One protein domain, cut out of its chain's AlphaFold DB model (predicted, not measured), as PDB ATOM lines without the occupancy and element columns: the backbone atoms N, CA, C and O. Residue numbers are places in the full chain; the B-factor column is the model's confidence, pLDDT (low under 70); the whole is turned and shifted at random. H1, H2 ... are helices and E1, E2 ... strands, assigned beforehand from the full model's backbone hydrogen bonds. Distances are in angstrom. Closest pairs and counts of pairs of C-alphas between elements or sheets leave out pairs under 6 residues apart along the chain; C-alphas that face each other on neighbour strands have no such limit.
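Overview. This is residues 27 to 143 of the 145 residues of an uncharacterized protein of Acinetobacter gerneri DSM 14967 = CIP 107464 (UniProt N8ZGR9). A long, twisted sheet of three antiparallel strands is covered slantwise by the long helix H3. H2 and H4 pack on one end of the sheet, and H1 packs across H3. The 117 printed residues have four named helices and three named strands, in the order H1 H2 E1 E2 E3 H3 H4; the sheet's order is E1 E2 E3 and the class is mixed. The whole is compact, with a radius of gyration of the C-alphas of 14.6 A, but elongated, spanning 48 by 25 by 25 A.

Arrangement. E1, residues 58 to 68, E2, residues 73 to 83, and E3, residues 94 to 100, form a meander, each strand the antiparallel neighbour of the one before. Within hydrogen-bond range are N 63 and O 78, 2.9 A, in the hairpin E1 and E2, and N 77 and O 96, 2.8 A, in the hairpin E2 and E3. H3, residues 105 to 125, is over E1, E2 and E3 at a height over the sheet of 6.7 A; its closest C-alphas to E2 are those of Leu 112 and Ala 75, 5.2 A. H2, residues 46 to 55, touches H3 residues 120 to 124 at a steep tilt of 63 degrees, closest C-alphas Leu 49 and Ala 124, 5.1 A. H2 and H3 on one face of the sheet give two layers, helices and sheet. H4, residues 127 to 142, is on the sheet, its Val 137 closest to Pro 83 of E2, C-alphas 5.5 A apart. H4 only just touches H3, only at the corner, with 3 pairs of C-alphas within 8 A, closest Leu 123 and Leu 130, 6.0 A. H1, residues 30 to 39, touches H3 residues 109 to 113, about perpendicular at 74 degrees, closest C-alphas Leu 32 and Tyr 113, 6.2 A. In H1, H2, H3 and H4 every O i to N i+4 pair is within hydrogen-bond range.

Along the chain. From first to last C-alpha, E1 measures 32.7 A, E2 32.8 A, E3 20.7 A, H3 30.4 A and H4 22.5 A. H1 begins at C-alpha 30 (26.006, 48.008, -43.213), and H4 ends at C-alpha 142 (37.040, 26.351, -24.388).

Size, cuts and confidence. The two C-alphas farthest apart, Pro 70 and Thr 142, are 48.3 A from each other. The printed part has no cut, no link is long, and no printed residue is under 70 in pLDDT.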
ATOM      1  N   LYS A  27      31.710  40.356 -39.333       98.12
ATOM      2  CA  LYS A  27      30.703  41.291 -38.816       98.12
ATOM      3  C   LYS A  27      31.192  42.710 -39.069       98.12
ATOM      4  O   LYS A  27      32.303  43.044 -38.664       98.12
ATOM      5  N   ALA A  28      30.380  43.538 -39.711       97.94
ATOM      6  CA  ALA A  28      30.706  44.929 -40.001       97.94
ATOM      7  C   ALA A  28      29.446  45.806 -39.962       97.94
ATOM      8  O   ALA A  28      28.328  45.300 -39.862       97.94
ATOM      9  N   SER A  29      29.634  47.127 -40.038       97.25
ATOM     10  CA  SER A  29      28.537  48.061 -40.300       97.25
ATOM     11  C   SER A  29      27.963  47.835 -41.702       97.25
ATOM     12  O   SER A  29      28.683  47.404 -42.598       97.25
ATOM     13  N   GLU A  30      26.689  48.174 -41.917       96.75
ATOM     14  CA  GLU A  30      26.006  48.008 -43.213       96.75
ATOM     15  C   GLU A  30      26.787  48.631 -44.380       96.75
ATOM     16  O   GLU A  30      26.943  48.012 -45.432       96.75
ATOM     17  N   THR A  31      27.351  49.824 -44.167       95.50
ATOM     18  CA  THR A  31      28.182  50.520 -45.156       95.50
ATOM     19  C   THR A  31      29.410  49.708 -45.563       95.50
ATOM     20  O   THR A  31      29.703  49.607 -46.752       95.50
ATOM     21  N   LEU A  32      30.139  49.142 -44.595       97.62
ATOM     22  CA  LEU A  32      31.336  48.355 -44.885       97.62
ATOM     23  C   LEU A  32      30.970  46.974 -45.448       97.62
ATOM     24  O   LEU A  32      31.615  46.539 -46.396       97.62
ATOM     25  N   SER A  33      29.916  46.327 -44.938       97.94
ATOM     26  CA  SER A  33      29.399  45.073 -45.504       97.94
ATOM     27  C   SER A  33      29.024  45.241 -46.973       97.94
ATOM     28  O   SER A  33      29.503  44.486 -47.809       97.94
ATOM     29  N   SER A  34      28.278  46.298 -47.316       97.25
ATOM     30  CA  SER A  34      27.899  46.590 -48.705       97.25
ATOM     31  C   SER A  34      29.118  46.807 -49.611       97.25
ATOM     32  O   SER A  34      29.119  46.397 -50.770       97.25
ATOM     33  N   ALA A  35      30.167  47.461 -49.098       96.38
ATOM     34  CA  ALA A  35      31.407  47.659 -49.847       96.38
ATOM     35  C   ALA A  35      32.151  46.331 -50.071       96.38
ATOM     36  O   ALA A  35      32.556  46.044 -51.193       96.38
ATOM     37  N   ILE A  36      32.266  45.491 -49.036       96.94
ATOM     38  CA  ILE A  36      32.891  44.162 -49.129       96.94
ATOM     39  C   ILE A  36      32.091  43.233 -50.054       96.94
ATOM     40  O   ILE A  36      32.686  42.489 -50.822       96.94
ATOM     41  N   GLU A  37      30.761  43.269 -50.024       95.38
ATOM     42  CA  GLU A  37      29.915  42.469 -50.922       95.38
ATOM     43  C   GLU A  37      30.080  42.881 -52.388       95.38
ATOM     44  O   GLU A  37      30.084  42.029 -53.276       95.38
ATOM     45  N   LYS A  38      30.237  44.183 -52.642       95.19
ATOM     46  CA  LYS A  38      30.414  44.725 -53.990       95.19
ATOM     47  C   LYS A  38      31.819  44.484 -54.545       95.19
ATOM     48  O   LYS A  38      31.958  44.154 -55.718       95.19
ATOM     49  N   GLU A  39      32.846  44.724 -53.736       95.38
ATOM     50  CA  GLU A  39      34.244  44.775 -54.186       95.38
ATOM     51  C   GLU A  39      35.036  43.514 -53.815       95.38
ATOM     52  O   GLU A  39      36.102  43.257 -54.368       95.38
ATOM     53  N   GLY A  40      34.508  42.695 -52.907       95.31
ATOM     54  CA  GLY A  40      35.214  41.570 -52.312       95.31
ATOM     55  C   GLY A  40      36.242  42.010 -51.270       95.31
ATOM     56  O   GLY A  40      36.380  43.186 -50.929       95.31
ATOM     57  N   PHE A  41      36.995  41.042 -50.758       96.12
ATOM     58  CA  PHE A  41      38.183  41.307 -49.951       96.12
ATOM     59  C   PHE A  41      39.392  41.487 -50.876       96.12
ATOM     60  O   PHE A  41      39.867  40.510 -51.455       96.12
ATOM     61  N   THR A  42      39.893  42.716 -51.014       95.00
ATOM     62  CA  THR A  42      41.012  43.035 -51.919       95.00
ATOM     63  C   THR A  42      42.269  43.418 -51.135       95.00
ATOM     64  O   THR A  42      42.509  44.574 -50.799       95.00
ATOM     65  N   PHE A  43      43.080  42.414 -50.797       95.44
ATOM     66  CA  PHE A  43      44.397  42.608 -50.185       95.44
ATOM     67  C   PHE A  43      45.331  41.421 -50.465       95.44
ATOM     68  O   PHE A  43      44.868  40.293 -50.640       95.44
ATOM     69  N   ASP A  44      46.643  41.670 -50.481       94.19
ATOM     70  CA  ASP A  44      47.655  40.729 -50.990       94.19
ATOM     71  C   ASP A  44      47.674  39.389 -50.241       94.19
ATOM     72  O   ASP A  44      47.794  38.320 -50.841       94.19
ATOM     73  N   ASN A  45      47.506  39.420 -48.919       93.19
ATOM     74  CA  ASN A  45      47.607  38.234 -48.068       93.19
ATOM     75  C   ASN A  45      46.256  37.574 -47.730       93.19
ATOM     76  O   ASN A  45      46.132  36.901 -46.698       93.19
ATOM     77  N   TYR A  46      45.248  37.738 -48.592       95.12
ATOM     78  CA  TYR A  46      43.894  37.217 -48.380       95.12
ATOM     79  C   TYR A  46      43.851  35.727 -48.044       95.12
ATOM     80  O   TYR A  46      43.358  35.336 -46.983       95.12
ATOM     81  N   GLU A  47      44.403  34.890 -48.922       94.19
ATOM     82  CA  GLU A  47      44.295  33.434 -48.792       94.19
ATOM     83  C   GLU A  47      44.966  32.942 -47.503       94.19
ATOM     84  O   GLU A  47      44.418  32.127 -46.761       94.19
ATOM     85  N   LYS A  48      46.129  33.516 -47.177       94.25
ATOM     86  CA  LYS A  48      46.881  33.214 -45.956       94.25
ATOM     87  C   LYS A  48      46.060  33.523 -44.704       94.25
ATOM     88  O   LYS A  48      45.969  32.668 -43.820       94.25
ATOM     89  N   LEU A  49      45.459  34.714 -44.620       97.50
ATOM     90  CA  LEU A  49      44.620  35.086 -43.481       97.50
ATOM     91  C   LEU A  49      43.368  34.210 -43.413       97.50
ATOM     92  O   LEU A  49      43.055  33.663 -42.356       97.50
ATOM     93  N   CYS A  50      42.686  34.025 -44.540       97.50
ATOM     94  CA  CYS A  50      41.449  33.265 -44.600       97.50
ATOM     95  C   CYS A  50      41.644  31.816 -44.134       97.50
ATOM     96  O   CYS A  50      40.891  31.329 -43.287       97.50
ATOM     97  N   GLN A  51      42.702  31.140 -44.596       96.25
ATOM     98  CA  GLN A  51      43.004  29.777 -44.159       96.25
ATOM     99  C   GLN A  51      43.304  29.707 -42.661       96.25
ATOM    100  O   GLN A  51      42.817  28.805 -41.978       96.25
ATOM    101  N   ARG A  52      44.044  30.679 -42.114       97.38
ATOM    102  CA  ARG A  52      44.322  30.747 -40.671       97.38
ATOM    103  C   ARG A  52      43.048  30.929 -39.852       97.38
ATOM    104  O   ARG A  52      42.866  30.224 -38.861       97.38
ATOM    105  N   LEU A  53      42.154  31.816 -40.276       98.31
ATOM    106  CA  LEU A  53      40.866  32.031 -39.616       98.31
ATOM    107  C   LEU A  53      39.992  30.774 -39.677       98.31
ATOM    108  O   LEU A  53      39.479  30.327 -38.651       98.31
ATOM    109  N   LYS A  54      39.897  30.145 -40.853       97.19
ATOM    110  CA  LYS A  54      39.127  28.915 -41.072       97.19
ATOM    111  C   LYS A  54      39.625  27.760 -40.202       97.19
ATOM    112  O   LYS A  54      38.818  27.111 -39.540       97.19
ATOM    113  N   GLN A  55      40.939  27.538 -40.145       96.75
ATOM    114  CA  GLN A  55      41.562  26.496 -39.314       96.75
ATOM    115  C   GLN A  55      41.263  26.667 -37.818       96.75
ATOM    116  O   GLN A  55      41.204  25.683 -37.088       96.75
ATOM    117  N   ASN A  56      41.041  27.903 -37.368       97.31
ATOM    118  CA  ASN A  56      40.743  28.230 -35.973       97.31
ATOM    119  C   ASN A  56      39.249  28.482 -35.716       97.31
ATOM    120  O   ASN A  56      38.867  28.871 -34.611       97.31
ATOM    121  N   ASN A  57      38.395  28.259 -36.722       97.12
ATOM    122  CA  ASN A  57      36.962  28.540 -36.678       97.12
ATOM    123  C   ASN A  57      36.663  29.959 -36.144       97.12
ATOM    124  O   ASN A  57      35.848  30.152 -35.232       97.12
ATOM    125  N   ALA A  58      37.398  30.931 -36.688       98.38
ATOM    126  CA  ALA A  58      37.372  32.337 -36.319       98.38
ATOM    127  C   ALA A  58      36.737  33.182 -37.432       98.38
ATOM    128  O   ALA A  58      36.912  32.898 -38.617       98.38
ATOM    129  N   GLY A  59      36.024  34.234 -37.043       98.44
ATOM    130  CA  GLY A  59      35.564  35.300 -37.925       98.44
ATOM    131  C   GLY A  59      36.158  36.646 -37.523       98.44
ATOM    132  O   GLY A  59      36.727  36.783 -36.437       98.44
ATOM    133  N   VAL A  60      36.015  37.638 -38.397       98.69
ATOM    134  CA  VAL A  60      36.531  38.996 -38.198       98.69
ATOM    135  C   VAL A  60      35.411  39.950 -37.801       98.69
ATOM    136  O   VAL A  60      34.371  39.994 -38.448       98.69
ATOM    137  N   SER A  61      35.609  40.746 -36.759       98.50
ATOM    138  CA  SER A  61      34.689  41.813 -36.373       98.50
ATOM    139  C   SER A  61      35.332  43.172 -36.628       98.50
ATOM    140  O   SER A  61      36.426  43.446 -36.136       98.50
ATOM    141  N   PHE A  62      34.642  44.020 -37.387       98.62
ATOM    142  CA  PHE A  62      35.049  45.388 -37.677       98.62
ATOM    143  C   PHE A  62      34.246  46.362 -36.819       98.62
ATOM    144  O   PHE A  62      33.031  46.490 -36.969       98.62
ATOM    145  N   SER A  63      34.937  47.103 -35.958       98.12
ATOM    146  CA  SER A  63      34.403  48.311 -35.324       98.12
ATOM    147  C   SER A  63      34.940  49.515 -36.083       98.12
ATOM    148  O   SER A  63      36.142  49.621 -36.301       98.12
ATOM    149  N   THR A  64      34.059  50.399 -36.546       97.25
ATOM    150  CA  THR A  64      34.427  51.450 -37.506       97.25
ATOM    151  C   THR A  64      33.965  52.820 -37.044       97.25
ATOM    152  O   THR A  64      32.910  52.957 -36.428       97.25
ATOM    153  N   VAL A  65      34.746  53.841 -37.382       96.06
ATOM    154  CA  VAL A  65      34.352  55.245 -37.270       96.06
ATOM    155  C   VAL A  65      34.822  55.974 -38.518       96.06
ATOM    156  O   VAL A  65      35.905  55.715 -39.034       96.06
ATOM    157  N   SER A  66      34.004  56.880 -39.037       95.75
ATOM    158  CA  SER A  66      34.419  57.750 -40.132       95.75
ATOM    159  C   SER A  66      33.745  59.106 -40.018       95.75
ATOM    160  O   SER A  66      32.643  59.218 -39.483       95.75
ATOM    161  N   GLN A  67      34.414  60.137 -40.516       95.81
ATOM    162  CA  GLN A  67      33.955  61.516 -40.449       95.81
ATOM    163  C   GLN A  67      34.414  62.274 -41.691       95.81
ATOM    164  O   GLN A  67      35.557  62.139 -42.117       95.81
ATOM    165  N   ILE A  68      33.534  63.120 -42.221       96.44
ATOM    166  CA  ILE A  68      33.899  64.167 -43.171       96.44
ATOM    167  C   ILE A  68      34.039  65.460 -42.369       96.44
ATOM    168  O   ILE A  68      33.082  65.924 -41.753       96.44
ATOM    169  N   SER A  69      35.244  66.013 -42.342       93.56
ATOM    170  CA  SER A  69      35.549  67.313 -41.744       93.56
ATOM    171  C   SER A  69      35.666  68.387 -42.836       93.56
ATOM    172  O   SER A  69      35.717  68.055 -44.025       93.56
ATOM    173  N   PRO A  70      35.772  69.681 -42.477       94.69
ATOM    174  CA  PRO A  70      36.010  70.740 -43.457       94.69
ATOM    175  C   PRO A  70      37.289  70.566 -44.287       94.69
ATOM    176  O   PRO A  70      37.351  71.105 -45.393       94.69
ATOM    177  N   TYR A  71      38.273  69.815 -43.781       92.44
ATOM    178  CA  TYR A  71      39.593  69.654 -44.400       92.44
ATOM    179  C   TYR A  71      39.757  68.321 -45.127       92.44
ATOM    180  O   TYR A  71      40.392  68.273 -46.171       92.44
ATOM    181  N   GLN A  72      39.173  67.252 -44.589       95.06
ATOM    182  CA  GLN A  72      39.392  65.896 -45.083       95.06
ATOM    183  C   GLN A  72      38.301  64.935 -44.621       95.06
ATOM    184  O   GLN A  72      37.603  65.174 -43.630       95.06
ATOM    185  N   THR A  73      38.231  63.805 -45.298       96.94
ATOM    186  CA  THR A  73      37.582  62.594 -44.816       96.94
ATOM    187  C   THR A  73      38.576  61.781 -43.999       96.94
ATOM    188  O   THR A  73      39.703  61.577 -44.429       96.94
ATOM    189  N   THR A  74      38.153  61.265 -42.851       97.06
ATOM    190  CA  THR A  74      38.937  60.335 -42.029       97.06
ATOM    191  C   THR A  74      38.114  59.077 -41.783       97.06
ATOM    192  O   THR A  74      36.923  59.166 -41.481       97.06
ATOM    193  N   ALA A  75      38.740  57.906 -41.861       97.81
ATOM    194  CA  ALA A  75      38.145  56.651 -41.425       97.81
ATOM    195  C   ALA A  75      39.136  55.857 -40.578       97.81
ATOM    196  O   ALA A  75      40.326  55.798 -40.889       97.81
ATOM    197  N   ALA A  76      38.629  55.229 -39.525       97.81
ATOM    198  CA  ALA A  76      39.373  54.303 -38.698       97.81
ATOM    199  C   ALA A  76      38.601  52.997 -38.518       97.81
ATOM    200  O   ALA A  76      37.365  52.963 -38.489       97.81
ATOM    201  N   VAL A  77      39.361  51.921 -38.379       98.31
ATOM    202  CA  VAL A  77      38.866  50.573 -38.156       98.31
ATOM    203  C   VAL A  77      39.638  49.931 -37.017       98.31
ATOM    204  O   VAL A  77      40.853  50.073 -36.906       98.31
ATOM    205  N   VAL A  78      38.909  49.215 -36.177       98.50
ATOM    206  CA  VAL A  78      39.419  48.320 -35.149       98.50
ATOM    207  C   VAL A  78      38.953  46.926 -35.527       98.50
ATOM    208  O   VAL A  78      37.755  46.691 -35.709       98.50
ATOM    209  N   ILE A  79      39.898  46.010 -35.668       98.75
ATOM    210  CA  ILE A  79      39.665  44.635 -36.085       98.75
ATOM    211  C   ILE A  79      39.921  43.725 -34.891       98.75
ATOM    212  O   ILE A  79      41.036  43.664 -34.371       98.75
ATOM    213  N   SER A  80      38.890  42.994 -34.482       98.62
ATOM    214  CA  SER A  80      38.979  41.897 -33.518       98.62
ATOM    215  C   SER A  80      38.590  40.578 -34.182       98.62
ATOM    216  O   SER A  80      37.986  40.558 -35.257       98.62
ATOM    217  N   LEU A  81      38.939  39.454 -33.557       98.75
ATOM    218  CA  LEU A  81      38.455  38.142 -33.980       98.75
ATOM    219  C   LEU A  81      37.347  37.663 -33.045       98.75
ATOM    220  O   LEU A  81      37.286  38.037 -31.875       98.75
ATOM    221  N   TYR A  82      36.480  36.794 -33.550       98.31
ATOM    222  CA  TYR A  82      35.496  36.092 -32.735       98.31
ATOM    223  C   TYR A  82      35.430  34.609 -33.100       98.31
ATOM    224  O   TYR A  82      35.593  34.253 -34.268       98.31
ATOM    225  N   PRO A  83      35.147  33.721 -32.138       97.75
ATOM    226  CA  PRO A  83      34.857  32.328 -32.442       97.75
ATOM    227  C   PRO A  83      33.501  32.169 -33.132       97.75
ATOM    228  O   PRO A  83      32.461  32.562 -32.601       97.75
ATOM    229  N   ILE A  84      33.482  31.524 -34.296       96.81
ATOM    230  CA  ILE A  84      32.235  31.214 -35.003       96.81
ATOM    231  C   ILE A  84      31.406  30.233 -34.159       96.81
ATOM    232  O   ILE A  84      31.913  29.219 -33.667       96.81
ATOM    233  N   GLY A  85      30.118  30.554 -33.990       94.81
ATOM    234  CA  GLY A  85      29.159  29.769 -33.205       94.81
ATOM    235  C   GLY A  85      29.236  29.977 -31.687       94.81
ATOM    236  O   GLY A  85      28.592  29.239 -30.944       94.81
ATOM    237  N   LYS A  86      30.022  30.950 -31.205       93.94
ATOM    238  CA  LYS A  86      30.147  31.294 -29.781       93.94
ATOM    239  C   LYS A  86      30.057  32.811 -29.580       93.94
ATOM    240  O   LYS A  86      30.237  33.588 -30.516       93.94
ATOM    241  N   ILE A  87      29.750  33.229 -28.353       91.88
ATOM    242  CA  ILE A  87      29.708  34.644 -27.959       91.88
ATOM    243  C   ILE A  87      31.081  35.039 -27.415       91.88
ATOM    244  O   ILE A  87      31.665  34.306 -26.621       91.88
ATOM    245  N   GLY A  88      31.574  36.204 -27.828       93.94
ATOM    246  CA  GLY A  88      32.847  36.768 -27.383       93.94
ATOM    247  C   GLY A  88      33.657  37.337 -28.544       93.94
ATOM    248  O   GLY A  88      33.400  37.022 -29.704       93.94
ATOM    249  N   MET A  89      34.620  38.194 -28.219       96.50
ATOM    250  CA  MET A  89      35.594  38.763 -29.150       96.50
ATOM    251  C   MET A  89      36.951  38.844 -28.456       96.50
ATOM    252  O   MET A  89      37.014  38.902 -27.226       96.50
ATOM    253  N   THR A  90      38.024  38.848 -29.239       98.19
ATOM    254  CA  THR A  90      39.378  39.072 -28.731       98.19
ATOM    255  C   THR A  90      39.502  40.468 -28.126       98.19
ATOM    256  O   THR A  90      38.922  41.428 -28.636       98.19
ATOM    257  N   SER A  91      40.275  40.583 -27.045       96.62
ATOM    258  CA  SER A  91      40.695  41.884 -26.511       96.62
ATOM    259  C   SER A  91      41.890  42.438 -27.281       96.62
ATOM    260  O   SER A  91      42.034  43.651 -27.398       96.62
ATOM    261  N   ALA A  92      42.727  41.555 -27.837       97.19
ATOM    262  CA  ALA A  92      43.740  41.937 -28.806       97.19
ATOM    263  C   ALA A  92      43.063  42.382 -30.113       97.19
ATOM    264  O   ALA A  92      42.157  41.700 -30.612       97.19
ATOM    265  N   THR A  93      43.504  43.520 -30.654       97.50
ATOM    266  CA  THR A  93      42.978  44.118 -31.889       97.50
ATOM    267  C   THR A  93      44.102  44.591 -32.803       97.50
ATOM    268  O   THR A  93      45.208  44.856 -32.337       97.50
ATOM    269  N   THR A  94      43.833  44.724 -34.101       97.25
ATOM    270  CA  THR A  94      44.623  45.619 -34.961       97.25
ATOM    271  C   THR A  94      43.796  46.853 -35.289       97.25
ATOM    272  O   THR A  94      42.577  46.759 -35.442       97.25
ATOM    273  N   ASN A  95      44.437  48.017 -35.355       96.44
ATOM    274  CA  ASN A  95      43.757  49.293 -35.536       96.44
ATOM    275  C   ASN A  95      44.426  50.062 -36.667       96.44
ATOM    276  O   ASN A  95      45.647  50.181 -36.693       96.44
ATOM    277  N   TRP A  96      43.624  50.624 -37.561       97.31
ATOM    278  CA  TRP A  96      44.114  51.380 -38.705       97.31
ATOM    279  C   TRP A  96      43.302  52.652 -38.897       97.31
ATOM    280  O   TRP A  96      42.094  52.667 -38.670       97.31
ATOM    281  N   ILE A  97      43.970  53.719 -39.330       96.94
ATOM    282  CA  ILE A  97      43.362  55.012 -39.646       96.94
ATOM    283  C   ILE A  97      43.935  55.537 -40.959       96.94
ATOM    284  O   ILE A  97      45.135  55.428 -41.211       96.94
ATOM    285  N   ARG A  98      43.073  56.095 -41.806       96.00
ATOM    286  CA  ARG A  98      43.455  56.776 -43.045       96.00
ATOM    287  C   ARG A  98      42.608  58.020 -43.251       96.00
ATOM    288  O   ARG A  98      41.512  58.139 -42.697       96.00
ATOM    289  N   TYR A  99      43.135  58.924 -44.063       94.81
ATOM    290  CA  TYR A  99      42.440  60.120 -44.501       94.81
ATOM    291  C   TYR A  99      42.464  60.237 -46.025       94.81
ATOM    292  O   TYR A  99      43.309  59.634 -46.687       94.81
ATOM    293  N   ASP A 100      41.528  61.018 -46.548       95.25
ATOM    294  CA  ASP A 100      41.395  61.394 -47.953       95.25
ATOM    295  C   ASP A 100      41.038  62.888 -48.013       95.25
ATOM    296  O   ASP A 100      40.185  63.360 -47.258       95.25
ATOM    297  N   GLU A 101      41.702  63.649 -48.883       95.69
ATOM    298  CA  GLU A 101      41.445  65.086 -49.068       95.69
ATOM    299  C   GLU A 101      40.041  65.358 -49.634       95.69
ATOM    300  O   GLU A 101      39.459  66.427 -49.430       95.69
ATOM    301  N   SER A 102      39.453  64.384 -50.332       95.56
ATOM    302  CA  SER A 102      38.092  64.451 -50.841       95.56
ATOM    303  C   SER A 102      37.078  64.374 -49.703       95.56
ATOM    304  O   SER A 102      37.084  63.470 -48.869       95.56
ATOM    305  N   ARG A 103      36.141  65.326 -49.682       93.88
ATOM    306  CA  ARG A 103      35.168  65.540 -48.593       93.88
ATOM    307  C   ARG A 103      33.765  65.107 -48.999       93.88
ATOM    308  O   ARG A 103      32.797  65.848 -48.854       93.88
ATOM    309  N   THR A 104      33.664  63.923 -49.591       95.06
ATOM    310  CA  THR A 104      32.402  63.387 -50.112       95.06
ATOM    311  C   THR A 104      32.030  62.088 -49.414       95.06
ATOM    312  O   THR A 104      32.892  61.346 -48.946       95.06
ATOM    313  N   THR A 105      30.740  61.755 -49.395       94.25
ATOM    314  CA  THR A 105      30.268  60.456 -48.892       94.25
ATOM    315  C   THR A 105      30.891  59.284 -49.653       94.25
ATOM    316  O   THR A 105      31.139  58.231 -49.069       94.25
ATOM    317  N   ASN A 106      31.192  59.455 -50.944       94.62
ATOM    318  CA  ASN A 106      31.880  58.432 -51.730       94.62
ATOM    319  C   ASN A 106      33.329  58.252 -51.267       94.62
ATOM    320  O   ASN A 106      33.752  57.117 -51.058       94.62
ATOM    321  N   ALA A 107      34.053  59.348 -51.029       94.69
ATOM    322  CA  ALA A 107      35.395  59.293 -50.453       94.69
ATOM    323  C   ALA A 107      35.386  58.647 -49.063       94.69
ATOM    324  O   ALA A 107      36.227  57.803 -48.780       94.69
ATOM    325  N   GLN A 108      34.389  58.942 -48.224       96.19
ATOM    326  CA  GLN A 108      34.213  58.298 -46.917       96.19
ATOM    327  C   GLN A 108      34.027  56.785 -47.020       96.19
ATOM    328  O   GLN A 108      34.710  56.042 -46.315       96.19
ATOM    329  N   LYS A 109      33.151  56.319 -47.915       96.12
ATOM    330  CA  LYS A 109      32.935  54.885 -48.159       96.12
ATOM    331  C   LYS A 109      34.204  54.205 -48.678       96.12
ATOM    332  O   LYS A 109      34.598  53.176 -48.138       96.12
ATOM    333  N   SER A 110      34.863  54.821 -49.661       96.19
ATOM    334  CA  SER A 110      36.117  54.329 -50.244       96.19
ATOM    335  C   SER A 110      37.243  54.261 -49.207       96.19
ATOM    336  O   SER A 110      37.907  53.238 -49.067       96.19
ATOM    337  N   THR A 111      37.414  55.316 -48.407       97.38
ATOM    338  CA  THR A 111      38.431  55.378 -47.344       97.38
ATOM    339  C   THR A 111      38.159  54.330 -46.270       97.38
ATOM    340  O   THR A 111      39.089  53.667 -45.817       97.38
ATOM    341  N   LEU A 112      36.892  54.141 -45.882       97.94
ATOM    342  CA  LEU A 112      36.501  53.132 -44.901       97.94
ATOM    343  C   LEU A 112      36.777  51.702 -45.393       97.94
ATOM    344  O   LEU A 112      37.311  50.886 -44.643       97.94
ATOM    345  N   TYR A 113      36.445  51.399 -46.647       98.38
ATOM    346  CA  TYR A 113      36.774  50.111 -47.254       98.38
ATOM    347  C   TYR A 113      38.294  49.904 -47.330       98.38
ATOM    348  O   TYR A 113      38.817  48.902 -46.841       98.38
ATOM    349  N   GLY A 114      39.021  50.896 -47.851       98.00
ATOM    350  CA  GLY A 114      40.470  50.827 -48.013       98.00
ATOM    351  C   GLY A 114      41.223  50.671 -46.691       98.00
ATOM    352  O   GLY A 114      42.180  49.900 -46.618       98.00
ATOM    353  N   VAL A 115      40.792  51.351 -45.621       98.00
ATOM    354  CA  VAL A 115      41.409  51.194 -44.294       98.00
ATOM    355  C   VAL A 115      41.112  49.819 -43.686       98.00
ATOM    356  O   VAL A 115      41.993  49.243 -43.052       98.00
ATOM    357  N   ALA A 116      39.926  49.247 -43.930       98.44
ATOM    358  CA  ALA A 116      39.600  47.883 -43.513       98.44
ATOM    359  C   ALA A 116      40.480  46.843 -44.220       98.44
ATOM    360  O   ALA A 116      41.047  45.978 -43.554       98.44
ATOM    361  N   MET A 117      40.652  46.949 -45.543       98.25
ATOM    362  CA  MET A 117      41.513  46.031 -46.303       98.25
ATOM    363  C   MET A 117      42.981  46.155 -45.885       98.25
ATOM    364  O   MET A 117      43.655  45.145 -45.700       98.25
ATOM    365  N   ALA A 118      43.458  47.381 -45.652       97.56
ATOM    366  CA  ALA A 118      44.802  47.614 -45.134       97.56
ATOM    367  C   ALA A 118      45.014  46.950 -43.767       97.56
ATOM    368  O   ALA A 118      46.018  46.269 -43.573       97.56
ATOM    369  N   GLY A 119      44.049  47.088 -42.851       97.94
ATOM    370  CA  GLY A 119      44.132  46.455 -41.537       97.94
ATOM    371  C   GLY A 119      44.097  44.930 -41.586       97.94
ATOM    372  O   GLY A 119      44.796  44.279 -40.813       97.94
ATOM    373  N   LEU A 120      43.344  44.339 -42.516       98.44
ATOM    374  CA  LEU A 120      43.391  42.894 -42.750       98.44
ATOM    375  C   LEU A 120      44.736  42.445 -43.318       98.44
ATOM    376  O   LEU A 120      45.251  41.415 -42.889       98.44
ATOM    377  N   ASN A 121      45.302  43.198 -44.264       97.56
ATOM    378  CA  ASN A 121      46.598  42.870 -44.846       97.56
ATOM    379  C   ASN A 121      47.702  42.886 -43.788       97.56
ATOM    380  O   ASN A 121      48.492  41.952 -43.698       97.56
ATOM    381  N   ASP A 122      47.699  43.922 -42.954       96.94
ATOM    382  CA  ASP A 122      48.629  44.065 -41.843       96.94
ATOM    383  C   ASP A 122      48.455  42.945 -40.810       96.94
ATOM    384  O   ASP A 122      49.425  42.285 -40.454       96.94
ATOM    385  N   LEU A 123      47.217  42.619 -40.419       98.06
ATOM    386  CA  LEU A 123      46.950  41.472 -39.542       98.06
ATOM    387  C   LEU A 123      47.438  40.147 -40.144       98.06
ATOM    388  O   LEU A 123      47.886  39.257 -39.422       98.06
ATOM    389  N   ALA A 124      47.332  39.984 -41.461       96.94
ATOM    390  CA  ALA A 124      47.811  38.790 -42.143       96.94
ATOM    391  C   ALA A 124      49.344  38.662 -42.103       96.94
ATOM    392  O   ALA A 124      49.870  37.542 -42.180       96.94
ATOM    393  N   ASP A 125      50.062  39.780 -41.989       96.31
ATOM    394  CA  ASP A 125      51.522  39.842 -41.960       96.31
ATOM    395  C   ASP A 125      52.112  39.910 -40.553       96.31
ATOM    396  O   ASP A 125      53.163  39.299 -40.313       96.31
ATOM    397  N   ASP A 126      51.407  40.512 -39.597       96.31
ATOM    398  CA  ASP A 126      51.767  40.481 -38.185       96.31
ATOM    399  C   ASP A 126      51.442  39.114 -37.566       96.31
ATOM    400  O   ASP A 126      50.405  38.865 -36.941       96.31
ATOM    401  N   LYS A 127      52.397  38.195 -37.724       94.19
ATOM    402  CA  LYS A 127      52.316  36.830 -37.195       94.19
ATOM    403  C   LYS A 127      52.106  36.794 -35.682       94.19
ATOM    404  O   LYS A 127      51.454  35.867 -35.208       94.19
ATOM    405  N   ASN A 128      52.665  37.748 -34.937       97.75
ATOM    406  CA  ASN A 128      52.584  37.752 -33.479       97.75
ATOM    407  C   ASN A 128      51.194  38.190 -33.034       97.75
ATOM    408  O   ASN A 128      50.570  37.506 -32.219       97.75
ATOM    409  N   GLN A 129      50.683  39.272 -33.623       98.00
ATOM    410  CA  GLN A 129      49.353  39.771 -33.310       98.00
ATOM    411  C   GLN A 129      48.272  38.772 -33.717       98.00
ATOM    412  O   GLN A 129      47.400  38.441 -32.911       98.00
ATOM    413  N   LEU A 130      48.368  38.203 -34.922       98.38
ATOM    414  CA  LEU A 130      47.432  37.174 -35.363       98.38
ATOM    415  C   LEU A 130      47.487  35.933 -34.462       98.38
ATOM    416  O   LEU A 130      46.440  35.415 -34.077       98.38
ATOM    417  N   ALA A 131      48.680  35.458 -34.084       98.31
ATOM    418  CA  ALA A 131      48.812  34.311 -33.184       98.31
ATOM    419  C   ALA A 131      48.188  34.581 -31.807       98.31
ATOM    420  O   ALA A 131      47.481  33.719 -31.280       98.31
ATOM    421  N   LEU A 132      48.393  35.778 -31.250       98.44
ATOM    422  CA  LEU A 132      47.779  36.197 -29.992       98.44
ATOM    423  C   LEU A 132      46.248  36.207 -30.087       98.44
ATOM    424  O   LEU A 132      45.571  35.625 -29.239       98.44
ATOM    425  N   MET A 133      45.697  36.821 -31.134       98.62
ATOM    426  CA  MET A 133      44.248  36.884 -31.341       98.62
ATOM    427  C   MET A 133      43.646  35.486 -31.538       98.62
ATOM    428  O   MET A 133      42.619  35.165 -30.947       98.62
ATOM    429  N   LEU A 134      44.293  34.612 -32.314       98.50
ATOM    430  CA  LEU A 134      43.832  33.235 -32.515       98.50
ATOM    431  C   LEU A 134      43.902  32.400 -31.229       98.50
ATOM    432  O   LEU A 134      42.997  31.606 -30.967       98.50
ATOM    433  N   LYS A 135      44.923  32.614 -30.392       98.06
ATOM    434  CA  LYS A 135      44.996  32.000 -29.060       98.06
ATOM    435  C   LYS A 135      43.798  32.416 -28.203       98.06
ATOM    436  O   LYS A 135      43.120  31.546 -27.662       98.06
ATOM    437  N   GLN A 136      43.477  33.711 -28.168       98.00
ATOM    438  CA  GLN A 136      42.301  34.217 -27.455       98.00
ATOM    439  C   GLN A 136      40.990  33.647 -28.011       98.00
ATOM    440  O   GLN A 136      40.097  33.297 -27.245       98.00
ATOM    441  N   VAL A 137      40.862  33.484 -29.334       98.12
ATOM    442  CA  VAL A 137      39.705  32.790 -29.927       98.12
ATOM    443  C   VAL A 137      39.581  31.372 -29.365       98.12
ATOM    444  O   VAL A 137      38.482  30.968 -28.988       98.12
ATOM    445  N   SER A 138      40.682  30.623 -29.272       97.12
ATOM    446  CA  SER A 138      40.681  29.277 -28.685       97.12
ATOM    447  C   SER A 138      40.276  29.286 -27.207       97.12
ATOM    448  O   SER A 138      39.429  28.488 -26.810       97.12
ATOM    449  N   GLU A 139      40.831  30.199 -26.411       96.19
ATOM    450  CA  GLU A 139      40.510  30.395 -24.986       96.19
ATOM    451  C   GLU A 139      39.012  30.691 -24.776       96.19
ATOM    452  O   GLU A 139      38.336  30.029 -23.986       96.19
ATOM    453  N   ILE A 140      38.434  31.596 -25.579       95.56
ATOM    454  CA  ILE A 140      36.993  31.902 -25.543       95.56
ATOM    455  C   ILE A 140      36.153  30.658 -25.876       95.56
ATOM    456  O   ILE A 140      35.106  30.435 -25.268       95.56
ATOM    457  N   ARG A 141      36.585  29.827 -26.836       93.31
ATOM    458  CA  ARG A 141      35.840  28.618 -27.239       93.31
ATOM    459  C   ARG A 141      35.801  27.559 -26.149       93.31
ATOM    460  O   ARG A 141      34.778  26.886 -26.022       93.31
ATOM    461  N   THR A 142      36.907  27.372 -25.435       92.12
ATOM    462  CA  THR A 142      37.040  26.351 -24.388       92.12
ATOM    463  C   THR A 142      36.556  26.841 -23.027       92.12
ATOM    464  O   THR A 142      36.346  26.022 -22.138       92.12
ATOM    465  N   GLY A 143      36.347  28.151 -22.863       82.06
ATOM    466  CA  GLY A 143      35.982  28.755 -21.584       82.06
ATOM    467  C   GLY A 143      37.149  28.822 -20.596       82.06
ATOM    468  O   GLY A 143      36.927  29.070 -19.412       82.06
TER     469      GLY A 143